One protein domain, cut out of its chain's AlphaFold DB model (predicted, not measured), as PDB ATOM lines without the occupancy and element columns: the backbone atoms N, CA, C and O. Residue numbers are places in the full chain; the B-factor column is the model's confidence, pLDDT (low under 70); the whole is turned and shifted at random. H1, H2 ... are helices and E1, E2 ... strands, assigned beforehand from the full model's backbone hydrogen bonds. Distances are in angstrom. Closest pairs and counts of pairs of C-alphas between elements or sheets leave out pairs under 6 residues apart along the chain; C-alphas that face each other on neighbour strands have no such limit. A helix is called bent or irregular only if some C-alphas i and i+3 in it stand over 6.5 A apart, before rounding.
ATOM      1  N   GLU A  12     -34.611  53.103  12.517       78.12
ATOM      2  CA  GLU A  12     -33.794  54.294  12.733       78.12
ATOM      3  C   GLU A  12     -32.551  53.895  13.524       78.12
ATOM      4  O   GLU A  12     -32.646  53.280  14.586       78.12
ATOM      5  N   ILE A  13     -31.375  54.235  12.999       79.62
ATOM      6  CA  ILE A  13     -30.095  54.022  13.671       79.62
ATOM      7  C   ILE A  13     -29.447  55.372  13.970       79.62
ATOM      8  O   ILE A  13     -29.496  56.294  13.154       79.62
ATOM      9  N   LEU A  14     -28.825  55.482  15.141       79.06
ATOM     10  CA  LEU A  14     -28.011  56.636  15.510       79.06
ATOM     11  C   LEU A  14     -26.569  56.377  15.088       79.06
ATOM     12  O   LEU A  14     -25.969  55.379  15.489       79.06
ATOM     13  N   VAL A  15     -26.013  57.278  14.285       77.25
ATOM     14  CA  VAL A  15     -24.624  57.224  13.828       77.25
ATOM     15  C   VAL A  15     -23.926  58.499  14.277       77.25
ATOM     16  O   VAL A  15     -24.511  59.576  14.214       77.25
ATOM     17  N   ILE A  16     -22.688  58.376  14.747       77.94
ATOM     18  CA  ILE A  16     -21.844  59.534  15.049       77.94
ATOM     19  C   ILE A  16     -21.244  59.996  13.724       77.94
ATOM     20  O   ILE A  16     -20.590  59.209  13.032       77.94
ATOM     21  N   ASP A  17     -21.516  61.236  13.336       76.69
ATOM     22  CA  ASP A  17     -20.955  61.797  12.120       76.69
ATOM     23  C   ASP A  17     -19.474  62.174  12.296       76.69
ATOM     24  O   ASP A  17     -18.864  62.030  13.356       76.69
ATOM     25  N   LYS A  18     -18.861  62.631  11.205       76.69
ATOM     26  CA  LYS A  18     -17.447  63.033  11.175       76.69
ATOM     27  C   LYS A  18     -17.115  64.211  12.105       76.69
ATOM     28  O   LYS A  18     -15.943  64.402  12.413       76.69
ATOM     29  N   ASP A  19     -18.121  64.987  12.499       81.56
ATOM     30  CA  ASP A  19     -18.003  66.167  13.348       81.56
ATOM     31  C   ASP A  19     -18.265  65.802  14.832       81.56
ATOM     32  O   ASP A  19     -18.048  66.618  15.724       81.56
ATOM     33  N   GLY A  20     -18.616  64.536  15.107       79.06
ATOM     34  CA  GLY A  20     -18.872  63.996  16.443       79.06
ATOM     35  C   GLY A  20     -20.332  64.108  16.884       79.06
ATOM     36  O   GLY A  20     -20.646  63.731  18.016       79.06
ATOM     37  N   ASP A  21     -21.218  64.582  16.010       82.00
ATOM     38  CA  ASP A  21     -22.631  64.784  16.308       82.00
ATOM     39  C   ASP A  21     -23.454  63.524  16.018       82.00
ATOM     40  O   ASP A  21     -23.153  62.721  15.129       82.00
ATOM     41  N   TYR A  22     -24.536  63.340  16.775       78.81
ATOM     42  CA  TYR A  22     -25.485  62.259  16.527       78.81
ATOM     43  C   TYR A  22     -26.367  62.598  15.323       78.81
ATOM     44  O   TYR A  22     -27.156  63.544  15.361       78.81
ATOM     45  N   ALA A  23     -26.294  61.774  14.282       78.12
ATOM     46  CA  ALA A  23     -27.186  61.820  13.136       78.12
ATOM     47  C   ALA A  23     -28.121  60.604  13.139       78.12
ATOM     48  O   ALA A  23     -27.682  59.455  13.231       78.12
ATOM     49  N   THR A  24     -29.423  60.853  12.994       81.12
ATOM     50  CA  THR A  24     -30.403  59.788  12.757       81.12
ATOM     51  C   THR A  24     -30.354  59.382  11.292       81.12
ATOM     52  O   THR A  24     -30.571  60.204  10.396       81.12
ATOM     53  N   HIS A  25     -30.082  58.108  11.041       81.00
ATOM     54  CA  HIS A  25     -30.172  57.503   9.723       81.00
ATOM     55  C   HIS A  25     -31.370  56.567   9.670       81.00
ATOM     56  O   HIS A  25     -31.624  55.806  10.603       81.00
ATOM     57  N   LYS A  26     -32.077  56.587   8.546       83.19
ATOM     58  CA  LYS A  26     -33.198  55.689   8.296       83.19
ATOM     59  C   LYS A  26     -32.739  54.546   7.405       83.19
ATOM     60  O   LYS A  26     -32.284  54.776   6.283       83.19
ATOM     61  N   VAL A  27     -32.875  53.328   7.909       82.12
ATOM     62  CA  VAL A  27     -32.605  52.084   7.196       82.12
ATOM     63  C   VAL A  27     -33.895  51.609   6.546       82.12
ATOM     64  O   VAL A  27     -34.935  51.487   7.196       82.12
ATOM     65  N   THR A  28     -33.826  51.342   5.249       81.81
ATOM     66  CA  THR A  28     -34.918  50.756   4.477       81.81
ATOM     67  C   THR A  28     -34.439  49.494   3.783       81.81
ATOM     68  O   THR A  28     -33.313  49.427   3.288       81.81
ATOM     69  N   TYR A  29     -35.312  48.491   3.739       82.06
ATOM     70  CA  TYR A  29     -35.062  47.240   3.039       82.06
ATOM     71  C   TYR A  29     -35.908  47.202   1.765       82.06
ATOM     72  O   TYR A  29     -37.132  47.324   1.813       82.06
ATOM     73  N   GLY A  30     -35.245  47.082   0.618       78.69
ATOM     74  CA  GLY A  30     -35.886  46.949  -0.683       78.69
ATOM     75  C   GLY A  30     -36.071  45.480  -1.037       78.69
ATOM     76  O   GLY A  30     -35.096  44.723  -1.095       78.69
ATOM     77  N   ARG A  31     -37.318  45.071  -1.299       72.88
ATOM     78  CA  ARG A  31     -37.608  43.744  -1.848       72.88
ATOM     79  C   ARG A  31     -37.509  43.784  -3.369       72.88
ATOM     80  O   ARG A  31     -38.339  44.411  -4.026       72.88
ATOM     81  N   GLY A  32     -36.501  43.117  -3.922       75.38
ATOM     82  CA  GLY A  32     -36.432  42.823  -5.354       75.38
ATOM     83  C   GLY A  32     -37.075  41.472  -5.695       75.38
ATOM     84  O   GLY A  32     -37.509  40.750  -4.798       75.38
ATOM     85  N   PRO A  33     -37.111  41.084  -6.981       83.38
ATOM     86  CA  PRO A  33     -37.605  39.779  -7.428       83.38
ATOM     87  C   PRO A  33     -36.558  38.664  -7.216       83.38
ATOM     88  O   PRO A  33     -36.326  37.845  -8.103       83.38
ATOM     89  N   TRP A  34     -35.866  38.662  -6.075       89.31
ATOM     90  CA  TRP A  34     -34.696  37.814  -5.812       89.31
ATOM     91  C   TRP A  34     -35.005  36.680  -4.837       89.31
ATOM     92  O   TRP A  34     -34.254  36.445  -3.890       89.31
ATOM     93  N   ASP A  35     -36.110  35.989  -5.101       91.94
ATOM     94  CA  ASP A  35     -36.507  34.772  -4.400       91.94
ATOM     95  C   ASP A  35     -36.085  33.559  -5.241       91.94
ATOM     96  O   ASP A  35     -36.516  33.410  -6.388       91.94
ATOM     97  N   TYR A  36     -35.252  32.676  -4.691       94.69
ATOM     98  CA  TYR A  36     -34.735  31.512  -5.414       94.69
ATOM     99  C   TYR A  36     -34.924  30.223  -4.624       94.69
ATOM    100  O   TYR A  36     -34.669  30.164  -3.422       94.69
ATOM    101  N   PHE A  37     -35.343  29.174  -5.326       94.50
ATOM    102  CA  PHE A  37     -35.545  27.843  -4.766       94.50
ATOM    103  C   PHE A  37     -34.328  26.961  -5.027       94.50
ATOM    104  O   PHE A  37     -33.780  26.940  -6.129       94.50
ATOM    105  N   GLY A  38     -33.943  26.191  -4.015       94.81
ATOM    106  CA  GLY A  38     -32.876  25.208  -4.096       94.81
ATOM    107  C   GLY A  38     -33.202  23.957  -3.291       94.81
ATOM    108  O   GLY A  38     -34.122  23.939  -2.472       94.81
ATOM    109  N   TYR A  39     -32.434  22.899  -3.527       94.19
ATOM    110  CA  TYR A  39     -32.543  21.645  -2.793       94.19
ATOM    111  C   TYR A  39     -31.178  21.257  -2.225       94.19
ATOM    112  O   TYR A  39     -30.173  21.275  -2.932       94.19
ATOM    113  N   ASP A  40     -31.140  20.923  -0.941       92.62
ATOM    114  CA  ASP A  40     -29.977  20.323  -0.300       92.62
ATOM    115  C   ASP A  40     -30.086  18.794  -0.420       92.62
ATOM    116  O   ASP A  40     -30.889  18.176   0.288       92.62
ATOM    117  N   PRO A  41     -29.295  18.146  -1.294       89.94
ATOM    118  CA  PRO A  41     -29.354  16.699  -1.464       89.94
ATOM    119  C   PRO A  41     -28.841  15.915  -0.250       89.94
ATOM    120  O   PRO A  41     -29.236  14.758  -0.090       89.94
ATOM    121  N   ALA A  42     -27.994  16.510   0.596       90.88
ATOM    122  CA  ALA A  42     -27.454  15.850   1.780       90.88
ATOM    123  C   ALA A  42     -28.507  15.785   2.895       90.88
ATOM    124  O   ALA A  42     -28.789  14.699   3.409       90.88
ATOM    125  N   ALA A  43     -29.136  16.920   3.216       89.75
ATOM    126  CA  ALA A  43     -30.209  16.990   4.213       89.75
ATOM    127  C   ALA A  43     -31.570  16.509   3.676       89.75
ATOM    128  O   ALA A  43     -32.441  16.114   4.451       89.75
ATOM    129  N   LYS A  44     -31.740  16.464   2.348       90.12
ATOM    130  CA  LYS A  44     -33.003  16.181   1.644       90.12
ATOM    131  C   LYS A  44     -34.085  17.223   1.925       90.12
ATOM    132  O   LYS A  44     -35.258  16.881   2.086       90.12
ATOM    133  N   GLU A  45     -33.683  18.486   1.950       90.44
ATOM    134  CA  GLU A  45     -34.537  19.628   2.274       90.44
ATOM    135  C   GLU A  45     -34.625  20.593   1.092       90.44
ATOM    136  O   GLU A  45     -33.633  20.846   0.407       90.44
ATOM    137  N   HIS A  46     -35.803  21.171   0.867       91.81
ATOM    138  CA  HIS A  46     -35.922  22.320  -0.027       91.81
ATOM    139  C   HIS A  46     -35.655  23.588   0.770       91.81
ATOM    140  O   HIS A  46     -36.033  23.682   1.937       91.81
ATOM    141  N   LYS A  47     -35.027  24.577   0.146       93.38
ATOM    142  CA  LYS A  47     -34.787  25.882   0.755       93.38
ATOM    143  C   LYS A  47     -35.150  26.991  -0.219       93.38
ATOM    144  O   LYS A  47     -35.033  26.829  -1.434       93.38
ATOM    145  N   VAL A  48     -35.586  28.113   0.329       93.50
ATOM    146  CA  VAL A  48     -35.820  29.356  -0.405       93.50
ATOM    147  C   VAL A  48     -34.867  30.397   0.140       93.50
ATOM    148  O   VAL A  48     -34.819  30.583   1.355       93.50
ATOM    149  N   ILE A  49     -34.127  31.067  -0.736       93.94
ATOM    150  CA  ILE A  49     -33.335  32.244  -0.390       93.94
ATOM    151  C   ILE A  49     -34.019  33.494  -0.934       93.94
ATOM    152  O   ILE A  49     -34.427  33.514  -2.093       93.94
ATOM    153  N   THR A  50     -34.113  34.522  -0.099       92.38
ATOM    154  CA  THR A  50     -34.508  35.880  -0.485       92.38
ATOM    155  C   THR A  50     -33.322  36.803  -0.271       92.38
ATOM    156  O   THR A  50     -32.691  36.766   0.787       92.38
ATOM    157  N   ILE A  51     -33.035  37.654  -1.252       91.38
ATOM    158  CA  ILE A  51     -32.023  38.706  -1.131       91.38
ATOM    159  C   ILE A  51     -32.734  40.056  -1.043       91.38
ATOM    160  O   ILE A  51     -33.622  40.356  -1.836       91.38
ATOM    161  N   TRP A  52     -32.323  40.883  -0.090       87.81
ATOM    162  CA  TRP A  52     -32.843  42.224   0.155       87.81
ATOM    163  C   TRP A  52     -31.743  43.253  -0.085       87.81
ATOM    164  O   TRP A  52     -30.594  43.039   0.314       87.81
ATOM    165  N   THR A  53     -32.079  44.398  -0.680       85.44
ATOM    166  CA  THR A  53     -31.181  45.560  -0.666       85.44
ATOM    167  C   THR A  53     -31.355  46.315   0.642       85.44
ATOM    168  O   THR A  53     -32.475  46.562   1.080       85.44
ATOM    169  N   LYS A  54     -30.242  46.684   1.275       82.31
ATOM    170  CA  LYS A  54     -30.229  47.536   2.463       82.31
ATOM    171  C   LYS A  54     -29.798  48.936   2.056       82.31
ATOM    172  O   LYS A  54     -28.667  49.153   1.615       82.31
ATOM    173  N   GLU A  55     -30.689  49.893   2.242       81.19
ATOM    174  CA  GLU A  55     -30.444  51.302   1.967       81.19
ATOM    175  C   GLU A  55     -30.393  52.074   3.277       81.19
ATOM    176  O   GLU A  55     -31.182  51.835   4.191       81.19
ATOM    177  N   VAL A  56     -29.437  52.994   3.378       78.69
ATOM    178  CA  VAL A  56     -29.325  53.909   4.509       78.69
ATOM    179  C   VAL A  56     -29.494  55.314   3.961       78.69
ATOM    180  O   VAL A  56     -28.715  55.778   3.130       78.69
ATOM    181  N   SER A  57     -30.546  55.982   4.413       78.81
ATOM    182  CA  SER A  57     -30.865  57.351   4.035       78.81
ATOM    183  C   SER A  57     -30.566  58.306   5.180       78.81
ATOM    184  O   SER A  57     -30.792  58.001   6.355       78.81
ATOM    185  N   ASN A  58     -30.049  59.477   4.826       73.69
ATOM    186  CA  ASN A  58     -29.903  60.609   5.725       73.69
ATOM    187  C   ASN A  58     -30.384  61.890   5.028       73.69
ATOM    188  O   ASN A  58     -30.828  61.879   3.880       73.69
ATOM    189  N   TRP A  59     -30.279  63.021   5.721       67.19
ATOM    190  CA  TRP A  59     -30.677  64.330   5.197       67.19
ATOM    191  C   TRP A  59     -29.884  64.786   3.955       67.19
ATOM    192  O   TRP A  59     -30.323  65.703   3.267       67.19
ATOM    193  N   ARG A  60     -28.738  64.158   3.641       67.19
ATOM    194  CA  ARG A  60     -27.928  64.430   2.437       67.19
ATOM    195  C   ARG A  60     -28.252  63.508   1.255       67.19
ATOM    196  O   ARG A  60     -27.717  63.740   0.173       67.19
ATOM    197  N   GLY A  61     -29.105  62.498   1.432       64.62
ATOM    198  CA  GLY A  61     -29.535  61.590   0.367       64.62
ATOM    199  C   GLY A  61     -29.495  60.111   0.755       64.62
ATOM    200  O   GLY A  61     -29.417  59.749   1.930       64.62
ATOM    201  N   PHE A  62     -29.577  59.251  -0.260       62.97
ATOM    202  CA  PHE A  62     -29.554  57.795  -0.119       62.97
ATOM    203  C   PHE A  62     -28.152  57.252  -0.389       62.97
ATOM    204  O   PHE A  62     -27.546  57.582  -1.408       62.97
ATOM    205  N   SER A  63     -27.680  56.367   0.485       65.19
ATOM    206  CA  SER A  63     -26.469  55.579   0.269       65.19
ATOM    207  C   SER A  63     -26.823  54.090   0.324       65.19
ATOM    208  O   SER A  63     -27.293  53.610   1.363       65.19
ATOM    209  N   PRO A  64     -26.606  53.325  -0.762       62.69
ATOM    210  CA  PRO A  64     -26.689  51.869  -0.711       62.69
ATOM    211  C   PRO A  64     -25.686  51.344   0.323       62.69
ATOM    212  O   PRO A  64     -24.506  51.684   0.259       62.69
ATOM    213  N   CYS A  65     -26.145  50.546   1.289       68.19
ATOM    214  CA  CYS A  65     -25.328  50.114   2.429       68.19
ATOM    215  C   CYS A  65     -25.128  48.590   2.498       68.19
ATOM    216  O   CYS A  65     -24.519  48.094   3.443       68.19
ATOM    217  N   GLY A  66     -25.625  47.832   1.518       80.44
ATOM    218  CA  GLY A  66     -25.321  46.409   1.374       80.44
ATOM    219  C   GLY A  66     -26.543  45.556   1.071       80.44
ATOM    220  O   GLY A  66     -27.543  46.031   0.528       80.44
ATOM    221  N   THR A  67     -26.447  44.279   1.424       86.12
ATOM    222  CA  THR A  67     -27.454  43.257   1.128       86.12
ATOM    223  C   THR A  67     -27.693  42.363   2.330       86.12
ATOM    224  O   THR A  67     -26.752  41.985   3.027       86.12
ATOM    225  N   VAL A  68     -28.949  41.988   2.545       87.38
ATOM    226  CA  VAL A  68     -29.341  41.012   3.567       87.38
ATOM    227  C   VAL A  68     -29.900  39.783   2.874       87.38
ATOM    228  O   VAL A  68     -30.726  39.908   1.976       87.38
ATOM    229  N   CYS A  69     -29.460  38.602   3.292       91.19
ATOM    230  CA  CYS A  69     -29.972  37.338   2.780       91.19
ATOM    231  C   CYS A  69     -30.795  36.639   3.862       91.19
ATOM    232  O   CYS A  69     -30.377  36.558   5.019       91.19
ATOM    233  N   GLU A  70     -31.952  36.113   3.485       91.75
ATOM    234  CA  GLU A  70     -32.791  35.290   4.348       91.75
ATOM    235  C   GLU A  70     -33.012  33.931   3.704       91.75
ATOM    236  O   GLU A  70     -33.228  33.838   2.497       91.75
ATOM    237  N   VAL A  71     -32.990  32.879   4.514       92.56
ATOM    238  CA  VAL A  71     -33.231  31.507   4.078       92.56
ATOM    239  C   VAL A  71     -34.413  30.934   4.845       92.56
ATOM    240  O   VAL A  71     -34.551  31.127   6.053       92.56
ATOM    241  N   MET A  72     -35.260  30.203   4.137       91.25
ATOM    242  CA  MET A  72     -36.344  29.415   4.702       91.25
ATOM    243  C   MET A  72     -36.193  27.969   4.256       91.25
ATOM    244  O   MET A  72     -36.169  27.686   3.060       91.25
ATOM    245  N   THR A  73     -36.142  27.046   5.212       90.75
ATOM    246  CA  THR A  73     -36.211  25.612   4.924       90.75
ATOM    247  C   THR A  73     -37.670  25.201   4.759       90.75
ATOM    248  O   THR A  73     -38.488  25.376   5.660       90.75
ATOM    249  N   VAL A  74     -37.992  24.640   3.600       86.31
ATOM    250  CA  VAL A  74     -39.286  24.054   3.256       86.31
ATOM    251  C   VAL A  74     -39.152  22.540   3.401       86.31
ATOM    252  O   VAL A  74     -38.948  21.807   2.432       86.31
ATOM    253  N   ASP A  75     -39.198  22.060   4.641       72.25
ATOM    254  CA  ASP A  75     -39.237  20.623   4.907       72.25
ATOM    255  C   ASP A  75     -40.681  20.113   4.794       72.25
ATOM    256  O   ASP A  75     -41.561  20.503   5.560       72.25
ATOM    257  N   GLY A  76     -40.925  19.206   3.846       59.03
ATOM    258  CA  GLY A  76     -42.220  18.543   3.677       59.03
ATOM    259  C   GLY A  76     -42.531  17.479   4.740       59.03
ATOM    260  O   GLY A  76     -43.621  16.908   4.724       59.03
ATOM    261  N   ARG A  77     -41.590  17.163   5.642       62.06
ATOM    262  CA  ARG A  77     -41.754  16.146   6.697       62.06
ATOM    263  C   ARG A  77     -42.220  16.727   8.027       62.06
ATOM    264  O   ARG A  77     -42.796  15.995   8.837       62.06
ATOM    265  N   GLN A  78     -42.022  18.022   8.255       54.91
ATOM    266  CA  GLN A  78     -42.520  18.699   9.447       54.91
ATOM    267  C   GLN A  78     -44.031  18.931   9.312       54.91
ATOM    268  O   GLN A  78     -44.484  19.831   8.615       54.91
ATOM    269  N   ARG A  79     -44.838  18.126  10.021       52.00
ATOM    270  CA  ARG A  79     -46.304  18.310  10.130       52.00
ATOM    271  C   ARG A  79     -46.712  19.616  10.827       52.00
ATOM    272  O   ARG A  79     -47.892  19.963  10.838       52.00
ATOM    273  N   ASN A  80     -45.750  20.330  11.406       54.47
ATOM    274  CA  ASN A  80     -45.962  21.572  12.129       54.47
ATOM    275  C   ASN A  80     -45.512  22.716  11.208       54.47
ATOM    276  O   ASN A  80     -44.320  22.909  11.001       54.47
ATOM    277  N   ASN A  81     -46.477  23.450  10.648       55.44
ATOM    278  CA  ASN A  81     -46.331  24.483   9.606       55.44
ATOM    279  C   ASN A  81     -45.568  25.762  10.029       55.44
ATOM    280  O   ASN A  81     -45.923  26.867   9.611       55.44
ATOM    281  N   ASN A  82     -44.526  25.653  10.850       59.00
ATOM    282  CA  ASN A  82     -43.694  26.785  11.244       59.00
ATOM    283  C   ASN A  82     -42.560  26.968  10.233       59.00
ATOM    284  O   ASN A  82     -41.386  26.792  10.545       59.00
ATOM    285  N   LEU A  83     -42.936  27.325   9.004       72.06
ATOM    286  CA  LEU A  83     -42.002  27.852   8.017       72.06
ATOM    287  C   LEU A  83     -41.534  29.224   8.512       72.06
ATOM    288  O   LEU A  83     -42.299  30.191   8.499       72.06
ATOM    289  N   LEU A  84     -40.305  29.278   9.019       78.94
ATOM    290  CA  LEU A  84     -39.692  30.492   9.543       78.94
ATOM    291  C   LEU A  84     -38.535  30.897   8.640       78.94
ATOM    292  O   LEU A  84     -37.639  30.102   8.356       78.94
ATOM    293  N   TRP A  85     -38.565  32.153   8.213       86.06
ATOM    294  CA  TRP A  85     -37.412  32.799   7.612       86.06
ATOM    295  C   TRP A  85     -36.373  33.064   8.694       86.06
ATOM    296  O   TRP A  85     -36.713  33.498   9.797       86.06
ATOM    297  N   ARG A  86     -35.106  32.835   8.368       89.25
ATOM    298  CA  ARG A  86     -33.981  33.271   9.190       89.25
ATOM    299  C   ARG A  86     -32.994  34.054   8.351       89.25
ATOM    300  O   ARG A  86     -32.735  33.717   7.199       89.25
ATOM    301  N   ARG A  87     -32.434  35.092   8.954       88.69
ATOM    302  CA  ARG A  87     -31.379  35.896   8.352       88.69
ATOM    303  C   ARG A  87     -30.056  35.130   8.389       88.69
ATOM    304  O   ARG A  87     -29.773  34.451   9.374       88.69
ATOM    305  N   LEU A  88     -29.276  35.225   7.316       89.31
ATOM    306  CA  LEU A  88     -27.884  34.785   7.304       89.31
ATOM    307  C   LEU A  88     -27.007  35.833   7.989       89.31
ATOM    308  O   LEU A  88     -27.236  37.036   7.830       89.31
ATOM    309  N   ASP A  89     -26.002  35.365   8.723       85.88
ATOM    310  CA  ASP A  89     -24.987  36.232   9.316       85.88
ATOM    311  C   ASP A  89     -24.271  37.035   8.224       85.88
ATOM    312  O   ASP A  89     -24.092  36.555   7.102       85.88
ATOM    313  N   ASP A  90     -23.836  38.253   8.550       77.31
ATOM    314  CA  ASP A  90     -23.247  39.164   7.563       77.31
ATOM    315  C   ASP A  90     -21.984  38.561   6.895       77.31
ATOM    316  O   ASP A  90     -21.738  38.818   5.718       77.31
ATOM    317  N   GLU A  91     -21.237  37.689   7.588       78.38
ATOM    318  CA  GLU A  91     -20.077  36.948   7.045       78.38
ATOM    319  C   GLU A  91     -20.450  35.868   6.014       78.38
ATOM    320  O   GLU A  91     -19.637  35.505   5.164       78.38
ATOM    321  N   LEU A  92     -21.670  35.333   6.101       80.00
ATOM    322  CA  LEU A  92     -22.212  34.316   5.195       80.00
ATOM    323  C   LEU A  92     -23.140  34.923   4.141       80.00
ATOM    324  O   LEU A  92     -23.690  34.189   3.324       80.00
ATOM    325  N   SER A  93     -23.342  36.239   4.176       81.81
ATOM    326  CA  SER A  93     -24.165  36.970   3.220       81.81
ATOM    327  C   SER A  93     -23.406  37.220   1.912       81.81
ATOM    328  O   SER A  93     -22.230  36.887   1.750       81.81
ATOM    329  N   LEU A  94     -24.106  37.804   0.943       85.75
ATOM    330  CA  LEU A  94     -23.532  38.174  -0.342       85.75
ATOM    331  C   LEU A  94     -22.389  39.199  -0.140       85.75
ATOM    332  O   LEU A  94     -22.573  40.161   0.611       85.75
ATOM    333  N   PRO A  95     -21.227  39.041  -0.811       84.94
ATOM    334  CA  PRO A  95     -20.114  39.977  -0.678       84.94
ATOM    335  C   PRO A  95     -20.524  41.434  -0.976       84.94
ATOM    336  O   PRO A  95     -21.189  41.668  -1.987       84.94
ATOM    337  N   PRO A  96     -20.065  42.437  -0.196       81.06
ATOM    338  CA  PRO A  96     -20.485  43.838  -0.355       81.06
ATOM    339  C   PRO A  96     -20.192  44.455  -1.730       81.06
ATOM    340  O   PRO A  96     -20.798  45.450  -2.124       81.06
ATOM    341  N   THR A  97     -19.238  43.888  -2.470       82.75
ATOM    342  CA  THR A  97     -18.864  44.331  -3.821       82.75
ATOM    343  C   THR A  97     -19.880  43.927  -4.891       82.75
ATOM    344  O   THR A  97     -19.835  44.466  -6.009       82.75
ATOM    345  N   ILE A  98     -20.797  43.016  -4.553       87.62
ATOM    346  CA  ILE A  98     -21.791  42.421  -5.440       87.62
ATOM    347  C   ILE A  98     -23.168  42.964  -5.084       87.62
ATOM    348  O   ILE A  98     -23.632  42.856  -3.954       87.62
ATOM    349  N   SER A  99     -23.847  43.523  -6.084       88.25
ATOM    350  CA  SER A  99     -25.236  43.945  -5.945       88.25
ATOM    351  C   SER A  99     -26.154  43.000  -6.726       88.25
ATOM    352  O   SER A  99     -25.887  42.754  -7.907       88.25
ATOM    353  N   PRO A 100     -27.255  42.513  -6.121       89.12
ATOM    354  CA  PRO A 100     -28.224  41.646  -6.790       89.12
ATOM    355  C   PRO A 100     -28.955  42.359  -7.939       89.12
ATOM    356  O   PRO A 100     -29.500  41.701  -8.822       89.12
ATOM    357  N   LEU A 101     -28.896  43.697  -8.001       87.69
ATOM    358  CA  LEU A 101     -29.370  44.495  -9.143       87.69
ATOM    359  C   LEU A 101     -28.649  44.151 -10.453       87.69
ATOM    360  O   LEU A 101     -29.194  44.388 -11.529       87.69
ATOM    361  N   TYR A 102     -27.440  43.589 -10.375       89.25
ATOM    362  CA  TYR A 102     -26.681  43.164 -11.547       89.25
ATOM    363  C   TYR A 102     -26.922  41.704 -11.930       89.25
ATOM    364  O   TYR A 102     -26.336  41.254 -12.909       89.25
ATOM    365  N   PHE A 103     -27.758  40.945 -11.217       91.31
ATOM    366  CA  PHE A 103     -28.058  39.568 -11.611       91.31
ATOM    367  C   PHE A 103     -28.873  39.542 -12.913       91.31
ATOM    368  O   PHE A 103     -29.885  40.228 -13.047       91.31
ATOM    369  N   SER A 104     -28.402  38.766 -13.892       89.06
ATOM    370  CA  SER A 104     -28.979  38.672 -15.244       89.06
ATOM    371  C   SER A 104     -29.654  37.335 -15.522       89.06
ATOM    372  O   SER A 104     -30.781  37.299 -16.005       89.06
ATOM    373  N   SER A 105     -28.969  36.241 -15.199       91.56
ATOM    374  CA  SER A 105     -29.423  34.866 -15.372       91.56
ATOM    375  C   SER A 105     -29.184  34.112 -14.077       91.56
ATOM    376  O   SER A 105     -28.136  34.278 -13.457       91.56
ATOM    377  N   SER A 106     -30.114  33.232 -13.712       94.62
ATOM    378  CA  SER A 106     -29.967  32.325 -12.575       94.62
ATOM    379  C   SER A 106     -30.144  30.871 -12.995       94.62
ATOM    380  O   SER A 106     -30.956  30.586 -13.875       94.62
ATOM    381  N   LEU A 107     -29.447  29.950 -12.338       96.12
ATOM    382  CA  LEU A 107     -29.591  28.514 -12.559       96.12
ATOM    383  C   LEU A 107     -29.397  27.757 -11.248       96.12
ATOM    384  O   LEU A 107     -28.389  27.946 -10.577       96.12
ATOM    385  N   TYR A 108     -30.317  26.858 -10.912       95.81
ATOM    386  CA  TYR A 108     -30.065  25.857  -9.879       95.81
ATOM    387  C   TYR A 108     -29.433  24.613 -10.515       95.81
ATOM    388  O   TYR A 108     -29.996  24.040 -11.448       95.81
ATOM    389  N   ALA A 109     -28.271  24.199 -10.015       94.38
ATOM    390  CA  ALA A 109     -27.557  23.010 -10.465       94.38
ATOM    391  C   ALA A 109     -26.677  22.457  -9.335       94.38
ATOM    392  O   ALA A 109     -26.110  23.215  -8.558       94.38
ATOM    393  N   ASN A 110     -26.534  21.132  -9.245       92.38
ATOM    394  CA  ASN A 110     -25.599  20.467  -8.320       92.38
ATOM    395  C   ASN A 110     -25.709  20.889  -6.837       92.38
ATOM    396  O   ASN A 110     -24.705  20.929  -6.132       92.38
ATOM    397  N   GLY A 111     -26.914  21.198  -6.343       94.81
ATOM    398  CA  GLY A 111     -27.105  21.644  -4.955       94.81
ATOM    399  C   GLY A 111     -26.726  23.107  -4.707       94.81
ATOM    400  O   GLY A 111     -26.679  23.544  -3.558       94.81
ATOM    401  N   CYS A 112     -26.483  23.874  -5.769       96.31
ATOM    402  CA  CYS A 112     -26.134  25.283  -5.714       96.31
ATOM    403  C   CYS A 112     -27.081  26.118  -6.583       96.31
ATOM    404  O   CYS A 112     -27.597  25.656  -7.603       96.31
ATOM    405  N   ILE A 113     -27.294  27.366  -6.182       97.38
ATOM    406  CA  ILE A 113     -27.948  28.388  -6.995       97.38
ATOM    407  C   ILE A 113     -26.850  29.295  -7.539       97.38
ATOM    408  O   ILE A 113     -26.021  29.795  -6.784       97.38
ATOM    409  N   TYR A 114     -26.841  29.490  -8.848       96.94
ATOM    410  CA  TYR A 114     -25.867  30.311  -9.549       96.94
ATOM    411  C   TYR A 114     -26.534  31.554 -10.117       96.94
ATOM    412  O   TYR A 114     -27.629  31.452 -10.671       96.94
ATOM    413  N   TRP A 115     -25.848  32.695 -10.060       96.31
ATOM    414  CA  TRP A 115     -26.243  33.934 -10.728       96.31
ATOM    415  C   TRP A 115     -25.102  34.488 -11.561       96.31
ATOM    416  O   TRP A 115     -23.981  34.623 -11.078       96.31
ATOM    417  N   LEU A 116     -25.401  34.856 -12.799       94.75
ATOM    418  CA  LEU A 116     -24.486  35.591 -13.660       94.75
ATOM    419  C   LEU A 116     -24.694  37.089 -13.453       94.75
ATOM    420  O   LEU A 116     -25.820  37.583 -13.595       94.75
ATOM    421  N   THR A 117     -23.629  37.826 -13.149       92.56
ATOM    422  CA  THR A 117     -23.697  39.288 -13.109       92.56
ATOM    423  C   THR A 117     -23.563  39.875 -14.509       92.56
ATOM    424  O   THR A 117     -22.810  39.382 -15.348       92.56
ATOM    425  N   ARG A 118     -24.295  40.960 -14.767       87.25
ATOM    426  CA  ARG A 118     -24.094  41.783 -15.959       87.25
ATOM    427  C   ARG A 118     -22.722  42.430 -15.894       87.25
ATOM    428  O   ARG A 118     -22.331  42.958 -14.853       87.25
ATOM    429  N   ALA A 119     -22.044  42.446 -17.033       83.25
ATOM    430  CA  ALA A 119     -20.890  43.304 -17.214       83.25
ATOM    431  C   ALA A 119     -21.330  44.776 -17.172       83.25
ATOM    432  O   ALA A 119     -22.358  45.143 -17.747       83.25
ATOM    433  N   THR A 120     -20.545  45.622 -16.515       80.88
ATOM    434  CA  THR A 120     -20.678  47.083 -16.583       80.88
ATOM    435  C   THR A 120     -19.361  47.678 -17.091       80.88
ATOM    436  O   THR A 120     -18.349  46.972 -17.094       80.88
ATOM    437  N   PRO A 121     -19.323  48.957 -17.515       79.00
ATOM    438  CA  PRO A 121     -18.073  49.591 -17.948       79.00
ATOM    439  C   PRO A 121     -16.931  49.473 -16.925       79.00
ATOM    440  O   PRO A 121     -15.774  49.352 -17.312       79.00
ATOM    441  N   ASP A 122     -17.272  49.435 -15.634       82.50
ATOM    442  CA  ASP A 122     -16.308  49.416 -14.530       82.50
ATOM    443  C   ASP A 122     -16.118  48.030 -13.890       82.50
ATOM    444  O   ASP A 122     -15.293  47.882 -12.985       82.50
ATOM    445  N   LYS A 123     -16.905  47.014 -14.282       84.62
ATOM    446  CA  LYS A 123     -16.879  45.685 -13.649       84.62
ATOM    447  C   LYS A 123     -17.042  44.552 -14.653       84.62
ATOM    448  O   LYS A 123     -17.991  44.504 -15.437       84.62
ATOM    449  N   GLU A 124     -16.129  43.593 -14.564       89.19
ATOM    450  CA  GLU A 124     -16.226  42.338 -15.302       89.19
ATOM    451  C   GLU A 124     -17.373  41.459 -14.776       89.19
ATOM    452  O   GLU A 124     -17.693  41.491 -13.580       89.19
ATOM    453  N   PRO A 125     -18.021  40.691 -15.668       91.25
ATOM    454  CA  PRO A 125     -19.043  39.737 -15.273       91.25
ATOM    455  C   PRO A 125     -18.406  38.586 -14.486       91.25
ATOM    456  O   PRO A 125     -17.300  38.133 -14.778       91.25
ATOM    457  N   LEU A 126     -19.131  38.091 -13.493       93.56
ATOM    458  CA  LEU A 126     -18.737  36.983 -12.634       93.56
ATOM    459  C   LEU A 126     -19.938  36.075 -12.386       93.56
ATOM    460  O   LEU A 126     -21.090  36.456 -12.619       93.56
ATOM    461  N   VAL A 127     -19.674  34.873 -11.889       95.38
ATOM    462  CA  VAL A 127     -20.716  33.981 -11.393       95.38
ATOM    463  C   VAL A 127     -20.700  33.996  -9.872       95.38
ATOM    464  O   VAL A 127     -19.673  33.780  -9.236       95.38
ATOM    465  N   VAL A 128     -21.858  34.245  -9.279       95.50
ATOM    466  CA  VAL A 128     -22.093  34.073  -7.848       95.50
ATOM    467  C   VAL A 128     -22.692  32.699  -7.642       95.50
ATOM    468  O   VAL A 128     -23.697  32.372  -8.266       95.50
ATOM    469  N   GLU A 129     -22.107  31.908  -6.758       95.94
ATOM    470  CA  GLU A 129     -22.680  30.650  -6.302       95.94
ATOM    471  C   GLU A 129     -23.184  30.815  -4.871       95.94
ATOM    472  O   GLU A 129     -22.483  31.370  -4.028       95.94
ATOM    473  N   PHE A 130     -24.364  30.278  -4.588       96.38
ATOM    474  CA  PHE A 130     -24.838  29.981  -3.245       96.38
ATOM    475  C   PHE A 130     -25.030  28.475  -3.095       96.38
ATOM    476  O   PHE A 130     -25.869  27.874  -3.772       96.38
ATOM    477  N   ASN A 131     -24.268  27.857  -2.197       95.94
ATOM    478  CA  ASN A 131     -24.428  26.444  -1.879       95.94
ATOM    479  C   ASN A 131     -25.629  26.257  -0.948       95.94
ATOM    480  O   ASN A 131     -25.644  26.795   0.153       95.94
ATOM    481  N   VAL A 132     -26.626  25.476  -1.359       95.75
ATOM    482  CA  VAL A 132     -27.887  25.348  -0.609       95.75
ATOM    483  C   VAL A 132     -27.699  24.579   0.700       95.75
ATOM    484  O   VAL A 132     -28.384  24.854   1.685       95.75
ATOM    485  N   GLY A 133     -26.769  23.624   0.740       93.88
ATOM    486  CA  GLY A 133     -26.517  22.822   1.935       93.88
ATOM    487  C   GLY A 133     -25.770  23.598   3.014       93.88
ATOM    488  O   GLY A 133     -26.226  23.664   4.154       93.88
ATOM    489  N   SER A 134     -24.650  24.222   2.646       93.62
ATOM    490  CA  SER A 134     -23.814  24.989   3.580       93.62
ATOM    491  C   SER A 134     -24.268  26.433   3.782       93.62
ATOM    492  O   SER A 134     -23.844  27.059   4.749       93.62
ATOM    493  N   GLU A 135     -25.113  26.941   2.883       95.06
ATOM    494  CA  GLU A 135     -25.641  28.307   2.868       95.06
ATOM    495  C   GLU A 135     -24.555  29.375   2.830       95.06
ATOM    496  O   GLU A 135     -24.612  30.390   3.522       95.06
ATOM    497  N   LYS A 136     -23.544  29.124   2.000       94.12
ATOM    498  CA  LYS A 136     -22.413  30.026   1.796       94.12
ATOM    499  C   LYS A 136     -22.367  30.514   0.365       94.12
ATOM    500  O   LYS A 136     -22.624  29.744  -0.565       94.12
ATOM    501  N   PHE A 137     -21.972  31.772   0.207       94.50
ATOM    502  CA  PHE A 137     -21.643  32.328  -1.094       94.50
ATOM    503  C   PHE A 137     -20.183  32.068  -1.462       94.50
ATOM    504  O   PHE A 137     -19.293  32.111  -0.611       94.50
ATOM    505  N   ARG A 138     -19.931  31.878  -2.756       93.12
ATOM    506  CA  ARG A 138     -18.610  32.057  -3.363       93.12
ATOM    507  C   ARG A 138     -18.730  32.771  -4.702       93.12
ATOM    508  O   ARG A 138     -19.799  32.816  -5.310       93.12
ATOM    509  N   VAL A 139     -17.618  33.334  -5.150       93.25
ATOM    510  CA  VAL A 139     -17.508  34.037  -6.429       93.25
ATOM    511  C   VAL A 139     -16.625  33.212  -7.348       93.25
ATOM    512  O   VAL A 139     -15.557  32.772  -6.936       93.25
ATOM    513  N   ILE A 140     -17.080  33.017  -8.578       93.12
ATOM    514  CA  ILE A 140     -16.379  32.295  -9.631       93.12
ATOM    515  C   ILE A 140     -16.097  33.297 -10.750       93.12
ATOM    516  O   ILE A 140     -17.015  33.898 -11.318       93.12
ATOM    517  N   SER A 141     -14.817  33.489 -11.052       91.12
ATOM    518  CA  SER A 141     -14.375  34.364 -12.137       91.12
ATOM    519  C   SER A 141     -14.711  33.752 -13.494       91.12
ATOM    520  O   SER A 141     -14.612  32.541 -13.692       91.12
ATOM    521  N   ILE A 142     -15.089  34.595 -14.452       90.94
ATOM    522  CA  ILE A 142     -15.312  34.163 -15.833       90.94
ATOM    523  C   ILE A 142     -13.994  34.303 -16.604       90.94
ATOM    524  O   ILE A 142     -13.365  35.355 -16.524       90.94
ATOM    525  N   PRO A 143     -13.564  33.286 -17.375       89.12
ATOM    526  CA  PRO A 143     -12.347  33.389 -18.169       89.12
ATOM    527  C   PRO A 143     -12.373  34.566 -19.157       89.12
ATOM    528  O   PRO A 143     -13.318  34.720 -19.929       89.12
ATOM    529  N   ASN A 144     -11.291  35.345 -19.210       86.94
ATOM    530  CA  ASN A 144     -11.237  36.597 -19.981       86.94
ATOM    531  C   ASN A 144     -11.605  36.449 -21.466       86.94
ATOM    532  O   ASN A 144     -12.157  37.370 -22.060       86.94
ATOM    533  N   TYR A 145     -11.339  35.288 -22.072       84.69
ATOM    534  CA  TYR A 145     -11.596  35.062 -23.496       84.69
ATOM    535  C   TYR A 145     -13.087  35.048 -23.875       84.69
ATOM    536  O   TYR A 145     -13.395  35.209 -25.054       84.69
ATOM    537  N   ILE A 146     -14.008  34.829 -22.923       86.44
ATOM    538  CA  ILE A 146     -15.458  34.858 -23.186       86.44
ATOM    539  C   ILE A 146     -16.105  36.176 -22.742       86.44
ATOM    540  O   ILE A 146     -17.238  36.440 -23.129       86.44
ATOM    541  N   ILE A 147     -15.406  37.024 -21.974       87.31
ATOM    542  CA  ILE A 147     -15.974  38.259 -21.400       87.31
ATOM    543  C   ILE A 147     -16.536  39.183 -22.488       87.31
ATOM    544  O   ILE A 147     -17.665  39.654 -22.362       87.31
ATOM    545  N   GLU A 148     -15.795  39.398 -23.575       83.88
ATOM    546  CA  GLU A 148     -16.242  40.256 -24.686       83.88
ATOM    547  C   GLU A 148     -17.478  39.708 -25.415       83.88
ATOM    548  O   GLU A 148     -18.228  40.455 -26.034       83.88
ATOM    549  N   GLU A 149     -17.730  38.406 -25.308       82.62
ATOM    550  CA  GLU A 149     -18.854  37.730 -25.959       82.62
ATOM    551  C   GLU A 149     -20.117  37.731 -25.095       82.62
ATOM    552  O   GLU A 149     -21.181  37.367 -25.581       82.62
ATOM    553  N   ILE A 150     -20.013  38.115 -23.821       82.81
ATOM    554  CA  ILE A 150     -21.146  38.232 -22.885       82.81
ATOM    555  C   ILE A 150     -21.403  39.675 -22.442       82.81
ATOM    556  O   ILE A 150     -22.304  39.928 -21.642       82.81
ATOM    557  N   ARG A 151     -20.605  40.620 -22.946       82.38
ATOM    558  CA  ARG A 151     -20.851  42.058 -22.836       82.38
ATOM    559  C   ARG A 151     -21.878  42.496 -23.869       82.38
ATOM    560  O   ARG A 151     -22.029  41.867 -24.906       82.38
ATOM    561  N   ASP A 152     -22.545  43.611 -23.602       70.50
ATOM    562  CA  ASP A 152     -23.352  44.331 -24.590       70.50
ATOM    563  C   ASP A 152     -22.567  44.459 -25.923       70.50
ATOM    564  O   ASP A 152     -21.411  44.892 -25.884       70.50
ATOM    565  N   PRO A 153     -23.089  44.021 -27.091       69.19
ATOM    566  CA  PRO A 153     -24.490  43.771 -27.427       69.19
ATOM    567  C   PRO A 153     -25.037  42.350 -27.191       69.19
ATOM    568  O   PRO A 153     -26.092  41.981 -27.712       69.19
ATOM    569  N   TYR A 154     -24.294  41.488 -26.513       75.81
ATOM    570  CA  TYR A 154     -24.629  40.077 -26.358       75.81
ATOM    571  C   TYR A 154     -25.448  39.837 -25.086       75.81
ATOM    572  O   TYR A 154     -25.244  40.490 -24.063       75.81
ATOM    573  N   ASP A 155     -26.378  38.884 -25.149       82.00
ATOM    574  CA  ASP A 155     -27.050  38.350 -23.964       82.00
ATOM    575  C   ASP A 155     -26.394  37.029 -23.569       82.00
ATOM    576  O   ASP A 155     -25.768  36.334 -24.383       82.00
ATOM    577  N   SER A 156     -26.510  36.686 -22.294       89.25
ATOM    578  CA  SER A 156     -25.849  35.520 -21.737       89.25
ATOM    579  C   SER A 156     -26.707  34.809 -20.705       89.25
ATOM    580  O   SER A 156     -27.500  35.405 -19.976       89.25
ATOM    581  N   ARG A 157     -26.576  33.483 -20.668       92.19
ATOM    582  CA  ARG A 157     -27.325  32.622 -19.753       92.19
ATOM    583  C   ARG A 157     -26.434  31.566 -19.142       92.19
ATOM    584  O   ARG A 157     -25.516  31.060 -19.783       92.19
ATOM    585  N   LEU A 158     -26.759  31.196 -17.913       95.12
ATOM    586  CA  LEU A 158     -26.190  30.018 -17.275       95.12
ATOM    587  C   LEU A 158     -26.948  28.777 -17.729       95.12
ATOM    588  O   LEU A 158     -28.180  28.754 -17.724       95.12
ATOM    589  N   ILE A 159     -26.207  27.737 -18.091       95.06
ATOM    590  CA  ILE A 159     -26.746  26.423 -18.436       95.06
ATOM    591  C   ILE A 159     -25.940  25.325 -17.743       95.06
ATOM    592  O   ILE A 159     -24.776  25.516 -17.390       95.06
ATOM    593  N   GLN A 160     -26.557  24.158 -17.567       94.44
ATOM    594  CA  GLN A 160     -25.871  22.958 -17.103       94.44
ATOM    595  C   GLN A 160     -25.711  21.980 -18.268       94.44
ATOM    596  O   GLN A 160     -26.697  21.611 -18.907       94.44
ATOM    597  N   ILE A 161     -24.484  21.528 -18.527       92.50
ATOM    598  CA  ILE A 161     -24.179  20.519 -19.550       92.50
ATOM    599  C   ILE A 161     -23.277  19.456 -18.943       92.50
ATOM    600  O   ILE A 161     -22.206  19.759 -18.423       92.50
ATOM    601  N   GLY A 162     -23.706  18.194 -19.009       89.62
ATOM    602  CA  GLY A 162     -22.909  17.070 -18.506       89.62
ATOM    603  C   GLY A 162     -22.533  17.211 -17.026       89.62
ATOM    604  O   GLY A 162     -21.430  16.845 -16.636       89.62
ATOM    605  N   GLY A 163     -23.413  17.813 -16.219       89.75
ATOM    606  CA  GLY A 163     -23.152  18.088 -14.804       89.75
ATOM    607  C   GLY A 163     -22.238  19.287 -14.538       89.75
ATOM    608  O   GLY A 163     -21.997  19.597 -13.377       89.75
ATOM    609  N   ARG A 164     -21.760  19.992 -15.568       91.00
ATOM    610  CA  ARG A 164     -20.903  21.177 -15.436       91.00
ATOM    611  C   ARG A 164     -21.680  22.453 -15.709       91.00
ATOM    612  O   ARG A 164     -22.606  22.460 -16.523       91.00
ATOM    613  N   LEU A 165     -21.289  23.524 -15.032       94.62
ATOM    614  CA  LEU A 165     -21.830  24.855 -15.267       94.62
ATOM    615  C   LEU A 165     -21.188  25.452 -16.521       94.62
ATOM    616  O   LEU A 165     -19.981  25.330 -16.723       94.62
ATOM    617  N   ALA A 166     -21.980  26.100 -17.365       93.88
ATOM    618  CA  ALA A 166     -21.481  26.800 -18.536       93.88
ATOM    619  C   ALA A 166     -22.194  28.139 -18.732       93.88
ATOM    620  O   ALA A 166     -23.369  28.296 -18.393       93.88
ATOM    621  N   VAL A 167     -21.472  29.089 -19.317       93.62
ATOM    622  CA  VAL A 167     -22.008  30.359 -19.799       93.62
ATOM    623  C   VAL A 167     -22.276  30.223 -21.290       93.62
ATOM    624  O   VAL A 167     -21.378  29.881 -22.062       93.62
ATOM    625  N   LEU A 168     -23.515  30.485 -21.689       91.44
ATOM    626  CA  LEU A 168     -23.953  30.530 -23.074       91.44
ATOM    627  C   LEU A 168     -24.138  31.983 -23.495       91.44
ATOM    628  O   LEU A 168     -24.984  32.678 -22.942       91.44
ATOM    629  N   ALA A 169     -23.368  32.411 -24.484       88.12
ATOM    630  CA  ALA A 169     -23.379  33.737 -25.072       88.12
ATOM    631  C   ALA A 169     -24.096  33.710 -26.423       88.12
ATOM    632  O   ALA A 169     -23.793  32.861 -27.272       88.12
ATOM    633  N   PHE A 170     -25.015  34.641 -26.660       83.62
ATOM    634  CA  PHE A 170     -25.655  34.793 -27.963       83.62
ATOM    635  C   PHE A 170     -25.865  36.261 -28.313       83.62
ATOM    636  O   PHE A 170     -26.233  37.097 -27.491       83.62
ATOM    637  N   LYS A 171     -25.628  36.576 -29.587       77.50
ATOM    638  CA  LYS A 171     -25.769  37.933 -30.107       77.50
ATOM    639  C   LYS A 171     -27.233  38.348 -30.126       77.50
ATOM    640  O   LYS A 171     -28.044  37.689 -30.782       77.50
ATOM    641  N   LEU A 172     -27.563  39.459 -29.469       69.12
ATOM    642  CA  LEU A 172     -28.869  40.077 -29.648       69.12
ATOM    643  C   LEU A 172     -28.931  40.722 -31.035       69.12
ATOM    644  O   LEU A 172     -27.993  41.377 -31.494       69.12
ATOM    645  N   ARG A 173     -30.059  40.530 -31.723       63.31
ATOM    646  CA  ARG A 173     -30.391  41.333 -32.898       63.31
ATOM    647  C   ARG A 173     -31.031  42.618 -32.402       63.31
ATOM    648  O   ARG A 173     -32.217  42.624 -32.088       63.31
ATOM    649  N   TRP A 174     -30.267  43.697 -32.334       59.78
ATOM    650  CA  TRP A 174     -30.876  45.021 -32.338       59.78
ATOM    651  C   TRP A 174     -31.075  45.437 -33.787       59.78
ATOM    652  O   TRP A 174     -30.172  45.983 -34.412       59.78
ATOM    653  N   ASP A 175     -32.253  45.122 -34.332       49.09
ATOM    654  CA  ASP A 175     -32.740  45.752 -35.559       49.09
ATOM    655  C   ASP A 175     -33.078  47.212 -35.231       49.09
ATOM    656  O   ASP A 175     -34.220  47.570 -34.955       49.09
ATOM    657  N   SER A 188     -24.163  33.559 -34.178       71.50
ATOM    658  CA  SER A 188     -22.996  32.972 -33.532       71.50
ATOM    659  C   SER A 188     -23.311  32.833 -32.049       71.50
ATOM    660  O   SER A 188     -23.494  33.831 -31.348       71.50
ATOM    661  N   MET A 189     -23.410  31.592 -31.595       81.81
ATOM    662  CA  MET A 189     -23.552  31.250 -30.190       81.81
ATOM    663  C   MET A 189     -22.196  30.746 -29.707       81.81
ATOM    664  O   MET A 189     -21.564  29.928 -30.380       81.81
ATOM    665  N   LYS A 190     -21.727  31.252 -28.571       86.94
ATOM    666  CA  LYS A 190     -20.483  30.802 -27.943       86.94
ATOM    667  C   LYS A 190     -20.791  30.242 -26.571       86.94
ATOM    668  O   LYS A 190     -21.726  30.675 -25.908       86.94
ATOM    669  N   MET A 191     -20.018  29.252 -26.161       90.38
ATOM    670  CA  MET A 191     -20.225  28.563 -24.900       90.38
ATOM    671  C   MET A 191     -18.892  28.386 -24.194       90.38
ATOM    672  O   MET A 191     -17.911  27.980 -24.812       90.38
ATOM    673  N   CYS A 192     -18.880  28.667 -22.898       91.12
ATOM    674  CA  CYS A 192     -17.731  28.485 -22.027       91.12
ATOM    675  C   CYS A 192     -18.147  27.583 -20.868       91.12
ATOM    676  O   CYS A 192     -19.002  27.961 -20.070       91.12
ATOM    677  N   VAL A 193     -17.574  26.381 -20.794       92.06
ATOM    678  CA  VAL A 193     -17.727  25.518 -19.616       92.06
ATOM    679  C   VAL A 193     -16.823  26.074 -18.524       92.06
ATOM    680  O   VAL A 193     -15.634  26.280 -18.760       92.06
ATOM    681  N   LEU A 194     -17.396  26.341 -17.354       89.56
ATOM    682  CA  LEU A 194     -16.659  26.830 -16.198       89.56
ATOM    683  C   LEU A 194     -16.052  25.639 -15.455       89.56
ATOM    684  O   LEU A 194     -16.711  24.615 -15.253       89.56
ATOM    685  N   TYR A 195     -14.794  25.791 -15.063       75.94
ATOM    686  CA  TYR A 195     -14.045  24.821 -14.276       75.94
ATOM    687  C   TYR A 195     -13.874  25.374 -12.866       75.94
ATOM    688  O   TYR A 195     -13.764  26.586 -12.693       75.94
ATOM    689  N   ASP A 196     -13.895  24.498 -11.866       62.59
ATOM    690  CA  ASP A 196     -13.534  24.900 -10.506       62.59
ATOM    691  C   ASP A 196     -12.007  25.084 -10.440       62.59
ATOM    692  O   ASP A 196     -11.278  24.408 -11.169       62.59
ATOM    693  N   ASP A 197     -11.499  25.945  -9.557       54.28
ATOM    694  CA  ASP A 197     -10.054  26.239  -9.456       54.28
ATOM    695  C   ASP A 197      -9.207  24.975  -9.157       54.28
ATOM    696  O   ASP A 197      -7.999  24.937  -9.393       54.28
ATOM    697  N   GLY A 198      -9.840  23.895  -8.683       47.16
ATOM    698  CA  GLY A 198      -9.224  22.574  -8.509       47.16
ATOM    699  C   GLY A 198      -8.916  21.808  -9.808       47.16
ATOM    700  O   GLY A 198      -8.097  20.888  -9.781       47.16
ATOM    701  N   ASP A 199      -9.516  22.183 -10.940       48.62
ATOM    702  CA  ASP A 199      -9.330  21.538 -12.251       48.62
ATOM    703  C   ASP A 199      -8.221  22.201 -13.098       48.62
ATOM    704  O   ASP A 199      -7.775  21.644 -14.110       48.62
TER     705      ASP A 199
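Overview. This is residues 12 to 175 and 188 to 199 of the 241 residues of the protein "FBA_3 domain-containing protein" of Papaver somniferum (UniProt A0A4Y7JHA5). Three antiparallel sheets stand in a stack: a long, strongly curled sheet, E1 to E5, is partly face to face with the small sheet E6 to E9 in the middle, whose partner at the other end is the three-stranded sheet E10 to E12 with the short helix H1 on it. The long hairpins of the first sheet reach well away from the other two, and E1 lies at their far end. The printed part has 176 residues, with named elements in the order E1 to E9, H1, E10 to E12; the sheets run E1 E2 E3 E4 E5, E6 E7 E8 E9 and E10 E11 E12, and the class is mostly strand. It is only just loose, close to compact, with a radius of gyration of the C-alphas of 19.1 A and spans of 58 by 50 by 36 A.

Along the chain. The largest sheet holds E1, residues 12 to 16, from C-alpha 12 at (-33.794, 54.294, 12.733); E2, residues 22 to 40, 45.4 A; E3, residues 45 to 58, 41.4 A; E4, residues 61 to 74, 38.9 A; and E5, residues 85 to 87. Next come E6, residues 103 to 109, E7, residues 112 to 117, E8, residues 126 to 131, and E9, residues 136 to 141. H1, residues 144 to 150, is irregular, with C-alphas 145 and 148 7.1 A apart. E10 is residues 154 to 161, E11 residues 164 to 171, and E12 residues 189 to 193, ending at C-alpha 193 (-17.727, 25.518, -19.616).

Arrangement. E1 to E5 form a meander, each strand the antiparallel neighbour of the one before, and E6 to E9 form another. E2 bends by 76 degrees at residue 37; its pairing is staggered, with E1 over residues 22 to 26 and with E3 over residues 26 to 40. N 13 and O 25 of E1 and E2 are 2.9 A apart, and N 38 and O 47 of E2 and E3 2.9 A. The closest C-alphas of E2 and E7 are those of Gly 38 and Ile 113, 6.5 A apart. The strands of these two sheets stand at 48 degrees. Within the second sheet, N 115 and O 128 of E7 and E8 are 2.8 A apart. The closest C-alphas of E6 and E10 are those of Ser 105 and Arg 157, 5.4 A apart. N 167 and O 192 of E11 and E12 are 2.8 A apart. H1 is on this third sheet at a height of 8.9 A, with Ile 150 and Ala 169 of E11 closest, their C-alphas 5.5 A apart. In H1, 1 of 3 O i to N i+4 pairs and 3 of 4 O i to N i+3 pairs are within hydrogen-bond range.

Size, cuts and confidence. The C-alphas of Asp 21 and Ser 188 are the two farthest apart, 59.1 A. Residues 176 to 187 are not printed, and C-alphas 175 and 188 are 16.2 A apart across the cut. The link from E5 to E6, 15 residues, is long. The mean pLDDT of the printed part is 83.7; residues 59 to 65, 76 to 82, 153, 172 to 175 and 196 to 199 are under 70.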